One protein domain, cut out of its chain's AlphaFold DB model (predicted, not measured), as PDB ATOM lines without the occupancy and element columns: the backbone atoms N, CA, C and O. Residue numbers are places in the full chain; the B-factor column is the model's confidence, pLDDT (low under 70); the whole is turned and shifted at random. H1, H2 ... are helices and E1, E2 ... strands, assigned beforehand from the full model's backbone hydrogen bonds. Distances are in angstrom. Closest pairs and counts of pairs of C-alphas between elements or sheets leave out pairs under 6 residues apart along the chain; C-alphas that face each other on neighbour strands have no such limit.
ATOM      1  N   ASN A 263     131.157 162.801 203.466       46.44
ATOM      2  CA  ASN A 263     132.069 161.662 203.395       46.44
ATOM      3  C   ASN A 263     133.193 161.787 204.437       46.44
ATOM      4  O   ASN A 263     134.199 162.466 204.218       46.44
ATOM      5  N   GLU A 264     133.079 161.064 205.556       47.94
ATOM      6  CA  GLU A 264     134.133 161.027 206.585       47.94
ATOM      7  C   GLU A 264     135.498 160.588 206.034       47.94
ATOM      8  O   GLU A 264     136.533 160.993 206.556       47.94
ATOM      9  N   ALA A 265     135.515 159.772 204.975       49.34
ATOM     10  CA  ALA A 265     136.739 159.340 204.311       49.34
ATOM     11  C   ALA A 265     137.483 160.498 203.619       49.34
ATOM     12  O   ALA A 265     138.711 160.505 203.604       49.34
ATOM     13  N   GLN A 266     136.768 161.499 203.091       51.94
ATOM     14  CA  GLN A 266     137.394 162.675 202.475       51.94
ATOM     15  C   GLN A 266     137.929 163.637 203.539       51.94
ATOM     16  O   GLN A 266     139.051 164.109 203.392       51.94
ATOM     17  N   ASN A 267     137.225 163.805 204.665       56.62
ATOM     18  CA  ASN A 267     137.716 164.569 205.826       56.62
ATOM     19  C   ASN A 267     138.995 163.980 206.463       56.62
ATOM     20  O   ASN A 267     139.663 164.664 207.234       56.62
ATOM     21  N   ARG A 268     139.337 162.721 206.151       60.88
ATOM     22  CA  ARG A 268     140.576 162.040 206.571       60.88
ATOM     23  C   ARG A 268     141.683 162.073 205.506       60.88
ATOM     24  O   ARG A 268     142.769 161.572 205.765       60.88
ATOM     25  N   SER A 269     141.435 162.635 204.319       73.50
ATOM     26  CA  SER A 269     142.466 162.781 203.287       73.50
ATOM     27  C   SER A 269     143.422 163.924 203.645       73.50
ATOM     28  O   SER A 269     142.949 165.043 203.873       73.50
ATOM     29  N   PRO A 270     144.755 163.725 203.621       76.75
ATOM     30  CA  PRO A 270     145.698 164.804 203.907       76.75
ATOM     31  C   PRO A 270     145.552 165.973 202.925       76.75
ATOM     32  O   PRO A 270     145.679 167.132 203.310       76.75
ATOM     33  N   CYS A 271     145.184 165.705 201.669       85.56
ATOM     34  CA  CYS A 271     144.970 166.734 200.651       85.56
ATOM     35  C   CYS A 271     143.601 167.442 200.721       85.56
ATOM     36  O   CYS A 271     143.354 168.313 199.891       85.56
ATOM     37  N   PHE A 272     142.705 167.116 201.662       84.50
ATOM     38  CA  PHE A 272     141.303 167.575 201.649       84.50
ATOM     39  C   PHE A 272     141.128 169.097 201.487       84.50
ATOM     40  O   PHE A 272     140.426 169.556 200.585       84.50
ATOM     41  N   LEU A 273     141.819 169.898 202.305       84.12
ATOM     42  CA  LEU A 273     141.720 171.363 202.244       84.12
ATOM     43  C   LEU A 273     142.487 171.979 201.058       84.12
ATOM     44  O   LEU A 273     142.198 173.109 200.664       84.12
ATOM     45  N   LEU A 274     143.423 171.240 200.451       87.25
ATOM     46  CA  LEU A 274     144.023 171.618 199.168       87.25
ATOM     47  C   LEU A 274     143.069 171.340 198.006       87.25
ATOM     48  O   LEU A 274     142.999 172.158 197.093       87.25
ATOM     49  N   GLN A 275     142.306 170.245 198.057       87.62
ATOM     50  CA  GLN A 275     141.314 169.903 197.039       87.62
ATOM     51  C   GLN A 275     140.226 170.979 196.955       87.62
ATOM     52  O   GLN A 275     140.018 171.531 195.882       87.62
ATOM     53  N   GLY A 276     139.649 171.409 198.085       82.69
ATOM     54  CA  GLY A 276     138.666 172.506 198.087       82.69
ATOM     55  C   GLY A 276     139.204 173.839 197.531       82.69
ATOM     56  O   GLY A 276     138.460 174.603 196.917       82.69
ATOM     57  N   LEU A 277     140.508 174.115 197.680       85.19
ATOM     58  CA  LEU A 277     141.158 175.275 197.054       85.19
ATOM     59  C   LEU A 277     141.384 175.073 195.544       85.19
ATOM     60  O   LEU A 277     141.223 176.018 194.773       85.19
ATOM     61  N   VAL A 278     141.744 173.860 195.120       88.50
ATOM     62  CA  VAL A 278     141.857 173.469 193.706       88.50
ATOM     63  C   VAL A 278     140.505 173.610 193.006       88.50
ATOM     64  O   VAL A 278     140.436 174.284 191.980       88.50
ATOM     65  N   ASP A 279     139.432 173.091 193.602       85.69
ATOM     66  CA  ASP A 279     138.066 173.135 193.067       85.69
ATOM     67  C   ASP A 279     137.553 174.580 192.911       85.69
ATOM     68  O   ASP A 279     136.915 174.922 191.914       85.69
ATOM     69  N   ALA A 280     137.887 175.471 193.854       84.81
ATOM     70  CA  ALA A 280     137.538 176.893 193.787       84.81
ATOM     71  C   ALA A 280     138.328 177.682 192.716       84.81
ATOM     72  O   ALA A 280     137.855 178.705 192.202       84.81
ATOM     73  N   LEU A 281     139.542 177.236 192.376       85.25
ATOM     74  CA  LEU A 281     140.421 177.888 191.398       85.25
ATOM     75  C   LEU A 281     140.293 177.312 189.979       85.25
ATOM     76  O   LEU A 281     140.601 178.018 189.015       85.25
ATOM     77  N   ALA A 282     139.855 176.061 189.842       84.38
ATOM     78  CA  ALA A 282     139.731 175.359 188.572       84.38
ATOM     79  C   ALA A 282     138.637 175.950 187.643       84.38
ATOM     80  O   ALA A 282     137.728 176.670 188.081       84.38
ATOM     81  N   PRO A 283     138.699 175.652 186.330       77.88
ATOM     82  CA  PRO A 283     137.534 175.706 185.447       77.88
ATOM     83  C   PRO A 283     136.451 174.736 185.942       77.88
ATOM     84  O   PRO A 283     136.774 173.632 186.374       77.88
ATOM     85  N   ARG A 284     135.167 175.107 185.837       71.62
ATOM     86  CA  ARG A 284     134.043 174.265 186.308       71.62
ATOM     87  C   ARG A 284     133.903 172.962 185.517       71.62
ATOM     88  O   ARG A 284     133.253 172.025 185.961       71.62
ATOM     89  N   GLU A 285     134.508 172.934 184.339       67.19
ATOM     90  CA  GLU A 285     134.476 171.871 183.346       67.19
ATOM     91  C   GLU A 285     135.643 170.878 183.519       67.19
ATOM     92  O   GLU A 285     135.770 169.938 182.740       67.19
ATOM     93  N   ALA A 286     136.534 171.092 184.499       69.38
ATOM     94  CA  ALA A 286     137.744 170.297 184.692       69.38
ATOM     95  C   ALA A 286     137.815 169.707 186.108       69.38
ATOM     96  O   ALA A 286     138.164 170.402 187.060       69.38
ATOM     97  N   GLN A 287     137.569 168.400 186.232       79.56
ATOM     98  CA  GLN A 287     137.888 167.656 187.451       79.56
ATOM     99  C   GLN A 287     139.412 167.532 187.577       79.56
ATOM    100  O   GLN A 287     140.049 166.892 186.738       79.56
ATOM    101  N   ILE A 288     140.001 168.158 188.599       84.06
ATOM    102  CA  ILE A 288     141.449 168.166 188.846       84.06
ATOM    103  C   ILE A 288     141.696 167.691 190.272       84.06
ATOM    104  O   ILE A 288     141.292 168.360 191.216       84.06
ATOM    105  N   SER A 289     142.376 166.560 190.437       86.94
ATOM    106  CA  SER A 289     142.784 166.065 191.750       86.94
ATOM    107  C   SER A 289     144.147 166.622 192.168       86.94
ATOM    108  O   SER A 289     144.994 166.919 191.318       86.94
ATOM    109  N   VAL A 290     144.371 166.741 193.482       88.38
ATOM    110  CA  VAL A 290     145.687 167.031 194.076       88.38
ATOM    111  C   VAL A 290     146.156 165.900 194.993       88.38
ATOM    112  O   VAL A 290     145.452 165.471 195.907       88.38
ATOM    113  N   HIS A 291     147.386 165.444 194.771       85.19
ATOM    114  CA  HIS A 291     148.044 164.372 195.519       85.19
ATOM    115  C   HIS A 291     149.456 164.805 195.943       85.19
ATOM    116  O   HIS A 291     150.036 165.712 195.348       85.19
ATOM    117  N   VAL A 292     150.033 164.145 196.948       86.19
ATOM    118  CA  VAL A 292     151.468 164.249 197.266       86.19
ATOM    119  C   VAL A 292     152.199 163.112 196.544       86.19
ATOM    120  O   VAL A 292     151.694 161.991 196.527       86.19
ATOM    121  N   ALA A 293     153.346 163.384 195.913       81.56
ATOM    122  CA  ALA A 293     154.121 162.353 195.209       81.56
ATOM    123  C   ALA A 293     154.869 161.409 196.169       81.56
ATOM    124  O   ALA A 293     155.097 160.242 195.855       81.56
ATOM    125  N   GLU A 294     155.275 161.930 197.324       78.94
ATOM    126  CA  GLU A 294     156.121 161.275 198.314       78.94
ATOM    127  C   GLU A 294     155.291 160.629 199.433       78.94
ATOM    128  O   GLU A 294     154.459 161.269 200.078       78.94
ATOM    129  N   HIS A 295     155.555 159.352 199.716       74.44
ATOM    130  CA  HIS A 295     154.891 158.617 200.792       74.44
ATOM    131  C   HIS A 295     155.556 158.905 202.149       74.44
ATOM    132  O   HIS A 295     156.527 158.248 202.525       74.44
ATOM    133  N   ILE A 296     155.021 159.867 202.905       74.94
ATOM    134  CA  ILE A 296     155.518 160.244 204.238       74.94
ATOM    135  C   ILE A 296     154.518 159.777 205.309       74.94
ATOM    136  O   ILE A 296     153.459 160.393 205.427       74.94
ATOM    137  N   PRO A 297     154.837 158.760 206.137       71.56
ATOM    138  CA  PRO A 297     153.863 158.188 207.074       71.56
ATOM    139  C   PRO A 297     153.291 159.163 208.106       71.56
ATOM    140  O   PRO A 297     152.122 159.079 208.466       71.56
ATOM    141  N   ALA A 298     154.082 160.148 208.542       73.44
ATOM    142  CA  ALA A 298     153.605 161.199 209.441       73.44
ATOM    143  C   ALA A 298     152.529 162.108 208.806       73.44
ATOM    144  O   ALA A 298     151.727 162.687 209.532       73.44
ATOM    145  N   LEU A 299     152.476 162.204 207.469       76.06
ATOM    146  CA  LEU A 299     151.454 162.970 206.753       76.06
ATOM    147  C   LEU A 299     150.174 162.173 206.464       76.06
ATOM    148  O   LEU A 299     149.179 162.795 206.113       76.06
ATOM    149  N   GLU A 300     150.147 160.843 206.618       72.81
ATOM    150  CA  GLU A 300     148.970 160.014 206.274       72.81
ATOM    151  C   GLU A 300     147.688 160.439 207.015       72.81
ATOM    152  O   GLU A 300     146.590 160.298 206.481       72.81
ATOM    153  N   SER A 301     147.829 160.990 208.224       70.94
ATOM    154  CA  SER A 301     146.736 161.490 209.068       70.94
ATOM    155  C   SER A 301     146.692 163.021 209.206       70.94
ATOM    156  O   SER A 301     145.825 163.546 209.908       70.94
ATOM    157  N   ALA A 302     147.603 163.756 208.555       78.81
ATOM    158  CA  ALA A 302     147.767 165.197 208.736       78.81
ATOM    159  C   ALA A 302     147.060 166.001 207.632       78.81
ATOM    160  O   ALA A 302     147.462 165.981 206.470       78.81
ATOM    161  N   ILE A 303     146.030 166.771 207.995       85.19
ATOM    162  CA  ILE A 303     145.310 167.628 207.040       85.19
ATOM    163  C   ILE A 303     146.196 168.817 206.639       85.19
ATOM    164  O   ILE A 303     146.539 169.660 207.468       85.19
ATOM    165  N   LEU A 304     146.534 168.907 205.351       88.06
ATOM    166  CA  LEU A 304     147.449 169.905 204.804       88.06
ATOM    167  C   LEU A 304     146.827 171.312 204.807       88.06
ATOM    168  O   LEU A 304     145.752 171.540 204.250       88.06
ATOM    169  N   ARG A 305     147.517 172.278 205.428       89.50
ATOM    170  CA  ARG A 305     147.049 173.667 205.614       89.50
ATOM    171  C   ARG A 305     148.186 174.660 205.404       89.50
ATOM    172  O   ARG A 305     149.302 174.422 205.845       89.50
ATOM    173  N   PHE A 306     147.928 175.808 204.783       90.62
ATOM    174  CA  PHE A 306     148.960 176.841 204.628       90.62
ATOM    175  C   PHE A 306     149.272 177.534 205.957       90.62
ATOM    176  O   PHE A 306     148.380 178.102 206.580       90.62
ATOM    177  N   ALA A 307     150.549 177.556 206.341       87.94
ATOM    178  CA  ALA A 307     151.027 178.260 207.531       87.94
ATOM    179  C   ALA A 307     150.964 179.792 207.384       87.94
ATOM    180  O   ALA A 307     150.961 180.513 208.376       87.94
ATOM    181  N   THR A 308     150.948 180.308 206.147       84.00
ATOM    182  CA  THR A 308     150.858 181.749 205.866       84.00
ATOM    183  C   THR A 308     150.047 182.043 204.604       84.00
ATOM    184  O   THR A 308     150.088 181.290 203.625       84.00
ATOM    185  N   ASN A 309     149.407 183.217 204.561       86.06
ATOM    186  CA  ASN A 309     148.758 183.727 203.347       86.06
ATOM    187  C   ASN A 309     149.750 183.900 202.179       86.06
ATOM    188  O   ASN A 309     149.378 183.693 201.027       86.06
ATOM    189  N   ARG A 310     151.036 184.181 202.452       84.62
ATOM    190  CA  ARG A 310     152.096 184.214 201.425       84.62
ATOM    191  C   ARG A 310     152.318 182.840 200.778       84.62
ATOM    192  O   ARG A 310     152.506 182.782 199.564       84.62
ATOM    193  N   ALA A 311     152.288 181.754 201.556       85.62
ATOM    194  CA  ALA A 311     152.382 180.394 201.025       85.62
ATOM    195  C   ALA A 311     151.147 180.044 200.179       85.62
ATOM    196  O   ALA A 311     151.309 179.641 199.028       85.62
ATOM    197  N   LYS A 312     149.935 180.316 200.696       89.81
ATOM    198  CA  LYS A 312     148.659 180.143 199.971       89.81
ATOM    199  C   LYS A 312     148.683 180.874 198.622       89.81
ATOM    200  O   LYS A 312     148.472 180.254 197.587       89.81
ATOM    201  N   LEU A 313     149.024 182.165 198.604       88.56
ATOM    202  CA  LEU A 313     149.070 182.973 197.377       88.56
ATOM    203  C   LEU A 313     150.104 182.466 196.359       88.56
ATOM    204  O   LEU A 313     149.798 182.416 195.169       88.56
ATOM    205  N   ARG A 314     151.302 182.044 196.796       89.69
ATOM    206  CA  ARG A 314     152.308 181.449 195.893       89.69
ATOM    207  C   ARG A 314     151.865 180.101 195.330       89.69
ATOM    208  O   ARG A 314     152.103 179.844 194.154       89.69
ATOM    209  N   PHE A 315     151.200 179.270 196.129       92.81
ATOM    210  CA  PHE A 315     150.588 178.031 195.653       92.81
ATOM    211  C   PHE A 315     149.509 178.319 194.598       92.81
ATOM    212  O   PHE A 315     149.591 177.776 193.499       92.81
ATOM    213  N   CYS A 316     148.573 179.240 194.871       92.00
ATOM    214  CA  CYS A 316     147.546 179.658 193.909       92.00
ATOM    215  C   CYS A 316     148.161 180.175 192.598       92.00
ATOM    216  O   CYS A 316     147.732 179.784 191.517       92.00
ATOM    217  N   GLU A 317     149.189 181.024 192.678       92.19
ATOM    218  CA  GLU A 317     149.894 181.559 191.509       92.19
ATOM    219  C   GLU A 317     150.524 180.444 190.656       92.19
ATOM    220  O   GLU A 317     150.397 180.450 189.431       92.19
ATOM    221  N   LEU A 318     151.195 179.478 191.287       92.25
ATOM    222  CA  LEU A 318     151.836 178.356 190.600       92.25
ATOM    223  C   LEU A 318     150.808 177.368 190.029       92.25
ATOM    224  O   LEU A 318     150.992 176.886 188.912       92.25
ATOM    225  N   PHE A 319     149.695 177.141 190.730       91.81
ATOM    226  CA  PHE A 319     148.568 176.331 190.264       91.81
ATOM    227  C   PHE A 319     147.900 176.948 189.025       91.81
ATOM    228  O   PHE A 319     147.740 176.282 188.003       91.81
ATOM    229  N   LEU A 320     147.616 178.254 189.056       90.75
ATOM    230  CA  LEU A 320     147.052 179.001 187.924       90.75
ATOM    231  C   LEU A 320     148.022 179.085 186.729       90.75
ATOM    232  O   LEU A 320     147.590 179.038 185.575       90.75
ATOM    233  N   ARG A 321     149.339 179.149 186.974       89.12
ATOM    234  CA  ARG A 321     150.368 179.030 185.922       89.12
ATOM    235  C   ARG A 321     150.393 177.626 185.305       89.12
ATOM    236  O   ARG A 321     150.484 177.526 184.084       89.12
ATOM    237  N   GLY A 322     150.269 176.568 186.110       87.69
ATOM    238  CA  GLY A 322     150.162 175.182 185.634       87.69
ATOM    239  C   GLY A 322     148.908 174.941 184.793       87.69
ATOM    240  O   GLY A 322     149.003 174.396 183.696       87.69
ATOM    241  N   LEU A 323     147.759 175.468 185.231       85.94
ATOM    242  CA  LEU A 323     146.517 175.528 184.450       85.94
ATOM    243  C   LEU A 323     146.704 176.238 183.098       85.94
ATOM    244  O   LEU A 323     146.283 175.711 182.070       85.94
ATOM    245  N   LYS A 324     147.371 177.403 183.061       84.50
ATOM    246  CA  LYS A 324     147.657 178.129 181.801       84.50
ATOM    247  C   LYS A 324     148.681 177.399 180.910       84.50
ATOM    248  O   LYS A 324     148.750 177.687 179.719       84.50
ATOM    249  N   ALA A 325     149.429 176.439 181.458       80.44
ATOM    250  CA  ALA A 325     150.332 175.543 180.733       80.44
ATOM    251  C   ALA A 325     149.683 174.200 180.315       80.44
ATOM    252  O   ALA A 325     150.379 173.331 179.780       80.44
ATOM    253  N   ARG A 326     148.366 174.016 180.530       70.88
ATOM    254  CA  ARG A 326     147.608 172.825 180.105       70.88
ATOM    255  C   ARG A 326     147.800 172.561 178.608       70.88
ATOM    256  O   ARG A 326     147.391 173.350 177.761       70.88
ATOM    257  N   LYS A 327     148.380 171.403 178.283       62.19
ATOM    258  CA  LYS A 327     148.413 170.862 176.917       62.19
ATOM    259  C   LYS A 327     147.028 170.321 176.543       62.19
ATOM    260  O   LYS A 327     146.279 169.904 177.421       62.19
ATOM    261  N   HIS A 328     146.724 170.234 175.247       63.03
ATOM    262  CA  HIS A 328     145.477 169.652 174.711       63.03
ATOM    263  C   HIS A 328     145.376 168.113 174.862       63.03
ATOM    264  O   HIS A 328     144.782 167.444 174.025       63.03
ATOM    265  N   SER A 329     145.987 167.541 175.901       57.53
ATOM    266  CA  SER A 329     145.917 166.112 176.212       57.53
ATOM    267  C   SER A 329     144.722 165.836 177.133       57.53
ATOM    268  O   SER A 329     144.501 166.630 178.055       57.53
ATOM    269  N   PRO A 330     143.972 164.730 176.945       58.78
ATOM    270  CA  PRO A 330     142.933 164.322 177.892       58.78
ATOM    271  C   PRO A 330     143.534 164.028 179.273       58.78
ATOM    272  O   PRO A 330     142.995 164.469 180.281       58.78
ATOM    273  N   SER A 331     144.708 163.391 179.320       69.44
ATOM    274  CA  SER A 331     145.530 163.257 180.522       69.44
ATOM    275  C   SER A 331     146.637 164.315 180.528       69.44
ATOM    276  O   SER A 331     147.564 164.291 179.714       69.44
ATOM    277  N   TRP A 332     146.555 165.270 181.451       81.62
ATOM    278  CA  TRP A 332     147.614 166.251 181.691       81.62
ATOM    279  C   TRP A 332     147.832 166.416 183.194       81.62
ATOM    280  O   TRP A 332     146.892 166.356 183.989       81.62
ATOM    281  N   SER A 333     149.091 166.620 183.568       86.56
ATOM    282  CA  SER A 333     149.503 166.826 184.948       86.56
ATOM    283  C   SER A 333     150.669 167.804 185.044       86.56
ATOM    284  O   SER A 333     151.380 168.062 184.067       86.56
ATOM    285  N   PHE A 334     150.848 168.374 186.231       89.69
ATOM    286  CA  PHE A 334     151.992 169.208 186.592       89.69
ATOM    287  C   PHE A 334     152.261 169.102 188.096       89.69
ATOM    288  O   PHE A 334     151.455 168.539 188.835       89.69
ATOM    289  N   MET A 335     153.400 169.627 188.549       91.44
ATOM    290  CA  MET A 335     153.818 169.534 189.949       91.44
ATOM    291  C   MET A 335     154.202 170.899 190.523       91.44
ATOM    292  O   MET A 335     154.784 171.732 189.824       91.44
ATOM    293  N   ILE A 336     153.907 171.110 191.806       91.50
ATOM    294  CA  ILE A 336     154.380 172.245 192.605       91.50
ATOM    295  C   ILE A 336     155.168 171.678 193.795       91.50
ATOM    296  O   ILE A 336     154.561 171.019 194.636       91.50
ATOM    297  N   PRO A 337     156.485 171.927 193.918       90.12
ATOM    298  CA  PRO A 337     157.225 171.546 195.118       90.12
ATOM    299  C   PRO A 337     156.787 172.401 196.316       90.12
ATOM    300  O   PRO A 337     156.381 173.554 196.146       90.12
ATOM    301  N   GLY A 338     156.900 171.874 197.528       90.69
ATOM    302  CA  GLY A 338     156.501 172.539 198.765       90.69
ATOM    303  C   GLY A 338     157.312 172.098 199.979       90.69
ATOM    304  O   GLY A 338     157.966 171.058 199.968       90.69
ATOM    305  N   VAL A 339     157.254 172.920 201.027       91.25
ATOM    306  CA  VAL A 339     157.854 172.644 202.340       91.25
ATOM    307  C   VAL A 339     156.724 172.479 203.344       91.25
ATOM    308  O   VAL A 339     155.921 173.404 203.500       91.25
ATOM    309  N   VAL A 340     156.677 171.343 204.038       90.38
ATOM    310  CA  VAL A 340     155.665 171.034 205.060       90.38
ATOM    311  C   VAL A 340     156.299 170.606 206.378       90.38
ATOM    312  O   VAL A 340     157.387 170.046 206.365       90.38
ATOM    313  N   SER A 341     155.625 170.815 207.510       88.00
ATOM    314  CA  SER A 341     155.930 170.076 208.746       88.00
ATOM    315  C   SER A 341     155.145 168.757 208.744       88.00
ATOM    316  O   SER A 341     153.909 168.805 208.744       88.00
ATOM    317  N   PRO A 342     155.812 167.584 208.772       82.81
ATOM    318  CA  PRO A 342     155.125 166.291 208.754       82.81
ATOM    319  C   PRO A 342     154.197 166.084 209.954       82.81
ATOM    320  O   PRO A 342     153.152 165.464 209.822       82.81
ATOM    321  N   GLN A 343     154.556 166.642 211.113       81.50
ATOM    322  CA  GLN A 343     153.822 166.483 212.372       81.50
ATOM    323  C   GLN A 343     152.519 167.302 212.439       81.50
ATOM    324  O   GLN A 343     151.664 167.021 213.275       81.50
ATOM    325  N   THR A 344     152.375 168.342 211.608       83.56
ATOM    326  CA  THR A 344     151.277 169.327 211.720       83.56
ATOM    327  C   THR A 344     150.496 169.554 210.424       83.56
ATOM    328  O   THR A 344     149.476 170.241 210.445       83.56
ATOM    329  N   GLY A 345     150.976 169.039 209.286       85.31
ATOM    330  CA  GLY A 345     150.407 169.319 207.961       85.31
ATOM    331  C   GLY A 345     150.616 170.764 207.479       85.31
ATOM    332  O   GLY A 345     150.072 171.158 206.445       85.31
ATOM    333  N   LEU A 346     151.386 171.586 208.205       89.44
ATOM    334  CA  LEU A 346     151.557 173.004 207.890       89.44
ATOM    335  C   LEU A 346     152.515 173.225 206.714       89.44
ATOM    336  O   LEU A 346     153.700 172.913 206.803       89.44
ATOM    337  N   ILE A 347     152.006 173.817 205.633       91.19
ATOM    338  CA  ILE A 347     152.741 174.193 204.419       91.19
ATOM    339  C   ILE A 347     153.350 175.589 204.605       91.19
ATOM    340  O   ILE A 347     152.635 176.597 204.608       91.19
ATOM    341  N   PHE A 348     154.675 175.666 204.721       89.38
ATOM    342  CA  PHE A 348     155.414 176.920 204.924       89.38
ATOM    343  C   PHE A 348     155.750 177.642 203.619       89.38
ATOM    344  O   PHE A 348     155.811 178.874 203.590       89.38
ATOM    345  N   ALA A 349     155.967 176.893 202.537       90.06
ATOM    346  CA  ALA A 349     156.314 177.446 201.235       90.06
ATOM    347  C   ALA A 349     155.881 176.535 200.079       90.06
ATOM    348  O   ALA A 349     155.624 175.344 200.251       90.06
ATOM    349  N   SER A 350     155.819 177.112 198.878       90.19
ATOM    350  CA  SER A 350     155.541 176.404 197.627       90.19
ATOM    351  C   SER A 350     156.320 177.043 196.475       90.19
ATOM    352  O   SER A 350     156.558 178.255 196.474       90.19
ATOM    353  N   GLY A 351     156.725 176.232 195.500       86.25
ATOM    354  CA  GLY A 351     157.625 176.617 194.416       86.25
ATOM    355  C   GLY A 351     159.109 176.547 194.783       86.25
ATOM    356  O   GLY A 351     159.499 176.018 195.820       86.25
ATOM    357  N   SER A 352     159.946 177.082 193.892       83.38
ATOM    358  CA  SER A 352     161.412 177.053 194.003       83.38
ATOM    359  C   SER A 352     161.943 177.807 195.243       83.38
ATOM    360  O   SER A 352     161.403 178.880 195.542       83.38
ATOM    361  N   PRO A 353     163.039 177.332 195.886       80.19
ATOM    362  CA  PRO A 353     163.660 177.945 197.067       80.19
ATOM    363  C   PRO A 353     163.870 179.462 197.016       80.19
ATOM    364  O   PRO A 353     163.686 180.138 198.024       80.19
ATOM    365  N   PHE A 354     164.147 180.032 195.838       79.06
ATOM    366  CA  PHE A 354     164.301 181.484 195.650       79.06
ATOM    367  C   PHE A 354     163.053 182.322 196.014       79.06
ATOM    368  O   PHE A 354     163.139 183.544 196.102       79.06
ATOM    369  N   HIS A 355     161.890 181.692 196.216       75.44
ATOM    370  CA  HIS A 355     160.622 182.356 196.550       75.44
ATOM    371  C   HIS A 355     160.167 182.122 198.000       75.44
ATOM    372  O   HIS A 355     159.205 182.763 198.455       75.44
ATOM    373  N   TRP A 356     160.838 181.217 198.720       85.31
ATOM    374  CA  TRP A 356     160.533 180.860 200.104       85.31
ATOM    375  C   TRP A 356     160.713 182.072 201.048       85.31
ATOM    376  O   TRP A 356     161.320 183.082 200.672       85.31
ATOM    377  N   PRO A 357     160.141 182.044 202.266       79.31
ATOM    378  CA  PRO A 357     160.470 183.018 203.304       79.31
ATOM    379  C   PRO A 357     161.983 183.070 203.567       79.31
ATOM    380  O   PRO A 357     162.660 182.042 203.539       79.31
ATOM    381  N   LEU A 358     162.510 184.269 203.842       78.12
ATOM    382  CA  LEU A 358     163.903 184.426 204.272       78.12
ATOM    383  C   LEU A 358     164.137 183.605 205.546       78.12
ATOM    384  O   LEU A 358     163.267 183.537 206.408       78.12
ATOM    385  N   GLY A 359     165.297 182.957 205.633       79.62
ATOM    386  CA  GLY A 359     165.630 182.046 206.725       79.62
ATOM    387  C   GLY A 359     165.079 180.622 206.581       79.62
ATOM    388  O   GLY A 359     165.715 179.722 207.108       79.62
ATOM    389  N   LEU A 360     163.999 180.356 205.823       82.19
ATOM    390  CA  LEU A 360     163.410 179.001 205.770       82.19
ATOM    391  C   LEU A 360     164.391 177.947 205.229       82.19
ATOM    392  O   LEU A 360     164.498 176.870 205.798       82.19
ATOM    393  N   ALA A 361     165.146 178.268 204.174       80.25
ATOM    394  CA  ALA A 361     166.168 177.360 203.645       80.25
ATOM    395  C   ALA A 361     167.304 177.089 204.655       80.25
ATOM    396  O   ALA A 361     167.812 175.976 204.706       80.25
ATOM    397  N   GLY A 362     167.663 178.078 205.482       78.19
ATOM    398  CA  GLY A 362     168.631 177.898 206.570       78.19
ATOM    399  C   GLY A 362     168.060 177.052 207.706       78.19
ATOM    400  O   GLY A 362     168.712 176.120 208.149       78.19
ATOM    401  N   ALA A 363     166.811 177.302 208.107       78.94
ATOM    402  CA  ALA A 363     166.121 176.543 209.149       78.94
ATOM    403  C   ALA A 363     165.922 175.059 208.790       78.94
ATOM    404  O   ALA A 363     165.962 174.217 209.683       78.94
ATOM    405  N   ILE A 364     165.743 174.736 207.501       80.56
ATOM    406  CA  ILE A 364     165.726 173.350 207.005       80.56
ATOM    407  C   ILE A 364     167.107 172.709 207.195       80.56
ATOM    408  O   ILE A 364     167.197 171.701 207.887       80.56
ATOM    409  N   VAL A 365     168.183 173.333 206.700       81.19
ATOM    410  CA  VAL A 365     169.558 172.812 206.857       81.19
ATOM    411  C   VAL A 365     169.959 172.694 208.336       81.19
ATOM    412  O   VAL A 365     170.532 171.692 208.751       81.19
ATOM    413  N   GLU A 366     169.599 173.667 209.176       78.31
ATOM    414  CA  GLU A 366     169.832 173.612 210.624       78.31
ATOM    415  C   GLU A 366     169.052 172.485 211.321       78.31
ATOM    416  O   GLU A 366     169.525 171.968 212.339       78.31
ATOM    417  N   ALA A 367     167.868 172.121 210.818       76.88
ATOM    418  CA  ALA A 367     167.080 170.991 211.308       76.88
ATOM    419  C   ALA A 367     167.655 169.649 210.827       76.88
ATOM    420  O   ALA A 367     167.803 168.735 211.636       76.88
ATOM    421  N   GLU A 368     168.074 169.560 209.564       78.75
ATOM    422  CA  GLU A 368     168.756 168.394 208.990       78.75
ATOM    423  C   GLU A 368     170.075 168.112 209.736       78.75
ATOM    424  O   GLU A 368     170.248 167.024 210.289       78.75
ATOM    425  N   GLU A 369     170.946 169.113 209.922       77.75
ATOM    426  CA  GLU A 369     172.154 168.959 210.748       77.75
ATOM    427  C   GLU A 369     171.829 168.620 212.221       77.75
ATOM    428  O   GLU A 369     172.630 167.991 212.921       77.75
ATOM    429  N   ARG A 370     170.681 169.060 212.758       74.88
ATOM    430  CA  ARG A 370     170.246 168.720 214.127       74.88
ATOM    431  C   ARG A 370     169.835 167.254 214.229       74.88
ATOM    432  O   ARG A 370     170.247 166.607 215.195       74.88
ATOM    433  N   ALA A 371     169.117 166.733 213.237       73.31
ATOM    434  CA  ALA A 371     168.779 165.319 213.122       73.31
ATOM    435  C   ALA A 371     170.045 164.457 212.966       73.31
ATOM    436  O   ALA A 371     170.276 163.561 213.779       73.31
ATOM    437  N   GLU A 372     170.950 164.794 212.038       74.19
ATOM    438  CA  GLU A 372     172.227 164.079 211.865       74.19
ATOM    439  C   GLU A 372     173.058 164.039 213.157       74.19
ATOM    440  O   GLU A 372     173.518 162.975 213.589       74.19
ATOM    441  N   ARG A 373     173.220 165.188 213.831       73.75
ATOM    442  CA  ARG A 373     173.950 165.268 215.106       73.75
ATOM    443  C   ARG A 373     173.272 164.439 216.211       73.75
ATOM    444  O   ARG A 373     173.982 163.857 217.036       73.75
ATOM    445  N   ALA A 374     171.941 164.326 216.214       72.62
ATOM    446  CA  ALA A 374     171.205 163.463 217.141       72.62
ATOM    447  C   ALA A 374     171.408 161.966 216.835       72.62
ATOM    448  O   ALA A 374     171.747 161.204 217.745       72.62
ATOM    449  N   LEU A 375     171.298 161.548 215.569       70.12
ATOM    450  CA  LEU A 375     171.544 160.167 215.128       70.12
ATOM    451  C   LEU A 375     172.971 159.708 215.478       70.12
ATOM    452  O   LEU A 375     173.166 158.628 216.044       70.12
ATOM    453  N   LEU A 376     173.973 160.560 215.235       72.38
ATOM    454  CA  LEU A 376     175.368 160.299 215.606       72.38
ATOM    455  C   LEU A 376     175.565 160.205 217.130       72.38
ATOM    456  O   LEU A 376     176.364 159.387 217.598       72.38
ATOM    457  N   ALA A 377     174.837 160.995 217.924       64.81
ATOM    458  CA  ALA A 377     174.869 160.901 219.385       64.81
ATOM    459  C   ALA A 377     174.235 159.594 219.903       64.81
ATOM    460  O   ALA A 377     174.769 158.989 220.838       64.81
ATOM    461  N   VAL A 378     173.153 159.117 219.275       65.44
ATOM    462  CA  VAL A 378     172.543 157.810 219.574       65.44
ATOM    463  C   VAL A 378     173.515 156.676 219.241       65.44
ATOM    464  O   VAL A 378     173.822 155.879 220.127       65.44
ATOM    465  N   GLN A 379     174.105 156.654 218.039       58.41
ATOM    466  CA  GLN A 379     175.100 155.636 217.666       58.41
ATOM    467  C   GLN A 379     176.312 155.612 218.614       58.41
ATOM    468  O   GLN A 379     176.791 154.538 218.986       58.41
ATOM    469  N   ARG A 380     176.801 156.780 219.061       56.53
ATOM    470  CA  ARG A 380     177.895 156.857 220.048       56.53
ATOM    471  C   ARG A 380     177.502 156.271 221.404       56.53
ATOM    472  O   ARG A 380     178.336 155.615 222.022       56.53
ATOM    473  N   ARG A 381     176.250 156.433 221.850       54.62
ATOM    474  CA  ARG A 381     175.738 155.778 223.071       54.62
ATOM    475  C   ARG A 381     175.615 154.264 222.894       54.62
ATOM    476  O   ARG A 381     176.084 153.533 223.760       54.62
ATOM    477  N   SER A 382     175.110 153.790 221.752       50.12
ATOM    478  CA  SER A 382     175.067 152.357 221.411       50.12
ATOM    479  C   SER A 382     176.451 151.703 221.329       50.12
ATOM    480  O   SER A 382     176.557 150.499 221.525       50.12
ATOM    481  N   PHE A 540     160.791 169.502 209.205       83.19
ATOM    482  CA  PHE A 540     160.329 169.782 207.846       83.19
ATOM    483  C   PHE A 540     160.477 168.570 206.914       83.19
ATOM    484  O   PHE A 540     161.348 167.719 207.094       83.19
ATOM    485  N   ALA A 541     159.667 168.534 205.859       85.19
ATOM    486  CA  ALA A 541     159.859 167.687 204.690       85.19
ATOM    487  C   ALA A 541     159.642 168.487 203.400       85.19
ATOM    488  O   ALA A 541     158.797 169.388 203.331       85.19
ATOM    489  N   LEU A 542     160.402 168.119 202.369       88.00
ATOM    490  CA  LEU A 542     160.202 168.574 200.998       88.00
ATOM    491  C   LEU A 542     159.261 167.594 200.292       88.00
ATOM    492  O   LEU A 542     159.487 166.386 200.347       88.00
ATOM    493  N   ILE A 543     158.218 168.115 199.650       87.81
ATOM    494  CA  ILE A 543     157.216 167.318 198.929       87.81
ATOM    495  C   ILE A 543     156.840 167.950 197.586       87.81
ATOM    496  O   ILE A 543     157.079 169.136 197.357       87.81
ATOM    497  N   SER A 544     156.186 167.181 196.723       90.12
ATOM    498  CA  SER A 544     155.702 167.578 195.405       90.12
ATOM    499  C   SER A 544     154.190 167.384 195.336       90.12
ATOM    500  O   SER A 544     153.690 166.261 195.276       90.12
ATOM    501  N   PHE A 545     153.443 168.489 195.301       90.31
ATOM    502  CA  PHE A 545     152.013 168.460 195.011       90.31
ATOM    503  C   PHE A 545     151.821 168.160 193.522       90.31
ATOM    504  O   PHE A 545     152.164 168.990 192.679       90.31
ATOM    505  N   VAL A 546     151.296 166.981 193.202       89.88
ATOM    506  CA  VAL A 546     150.937 166.563 191.844       89.88
ATOM    507  C   VAL A 546     149.487 166.944 191.588       89.88
ATOM    508  O   VAL A 546     148.602 166.576 192.359       89.88
ATOM    509  N   PHE A 547     149.246 167.641 190.483       90.06
ATOM    510  CA  PHE A 547     147.910 167.955 189.992       90.06
ATOM    511  C   PHE A 547     147.669 167.176 188.713       90.06
ATOM    512  O   PHE A 547     148.504 167.212 187.806       90.06
ATOM    513  N   SER A 548     146.529 166.507 188.627       85.75
ATOM    514  CA  SER A 548     146.123 165.717 187.466       85.75
ATOM    515  C   SER A 548     144.666 165.989 187.149       85.75
ATOM    516  O   SER A 548     143.825 165.906 188.040       85.75
ATOM    517  N   ALA A 549     144.349 166.270 185.885       80.31
ATOM    518  CA  ALA A 549     142.962 166.138 185.462       80.31
ATOM    519  C   ALA A 549     142.601 164.659 185.315       80.31
ATOM    520  O   ALA A 549     143.393 163.876 184.779       80.31
ATOM    521  N   GLY A 550     141.401 164.298 185.765       63.06
ATOM    522  CA  GLY A 550     140.801 163.018 185.400       63.06
ATOM    523  C   GLY A 550     140.508 162.957 183.894       63.06
ATOM    524  O   GLY A 550     140.459 164.005 183.235       63.06
TER     525      GLY A 550
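What this domain is: This is residues 263 to 382 and 540 to 550 of the 725 residues of the protein "Protein phosphatase 2C domain-containing protein" of Toxoplasma gondii FOU (UniProt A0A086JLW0). A strongly twisted sheet of four strands has H2 and H3 over one face, and a long helix, H4, grazes the sheet near its start and then sticks out as an arm with residues 369 to 382. Without this arm the body of 117 residues spans 44 by 35 by 23 A, and short H1, near the first printed residue, is not on the sheet. The printed part has 131 residues, in the order H1 H2 E1 H3 E2 E3 H4 E4; the sheet runs E1 E4 E2 E3, antiparallel throughout, and the class is mixed, helices and strands. It is only just compact, close to loose, with a radius of gyration of the C-alphas of 16.8 A and spans of 59 by 36 by 27 A.

Where its parts are: H1 is residues 264 to 267, 5.1 A long, from C-alpha 264 at (134.133, 161.027, 206.585). H2 is residues 272 to 281, 14.6 A; E1 288 to 292, 13.7 A; H3 309 to 324, 22.3 A; E2 333 to 340, 21.5 A; E3 346 to 350, 11.5 A. H4, residues 360 to 382, spans 33.0 A. E4, residues 541 to 549, spans 25.6 A and ends at (142.962, 166.138, 185.462).

How they stand to each other: H1 is close to but not clearly touching H2, C-alphas 266 and 272 being closest at 6.3 A. H2 lies over E1, height 8.7 A; their closest C-alphas, 275 and 290, are 6.0 A apart. E1 pairs with E4, N 291 to O 546 at 2.9 A; E4 with E2, N 338 to O 543 at 2.7 A. E2 and E3 form a hairpin, N 339 to O 349 at 3.0 A. H3, on the same face as H2, lies over E4, E2 and E3, height 8.6 A; C-alphas 311 and 349, its closest to E3, are 4.9 A apart. E1, H3 and E2 make a split strand-helix-strand unit, two strands running the same way with E4 between them, its crossover left-handed; H2 and H3 on one face make two layers, helices over a sheet. Every O i to N i+4 pair is within hydrogen-bond range in H3 and H4, and 5 of 6 in H2; H1 is too short for one.

The domain as a whole: The C-alphas of Glu 285 and Arg 381, the two farthest apart, are 59.5 A apart. Residues 383 to 539 are not printed, and C-alphas 382 and 540 are 26.5 A apart across the cut. The link from E1 to H3 is long. Confidence is under 70 at residues 263 to 268, 285 to 286, 327 to 331, 377 to 382 and 550.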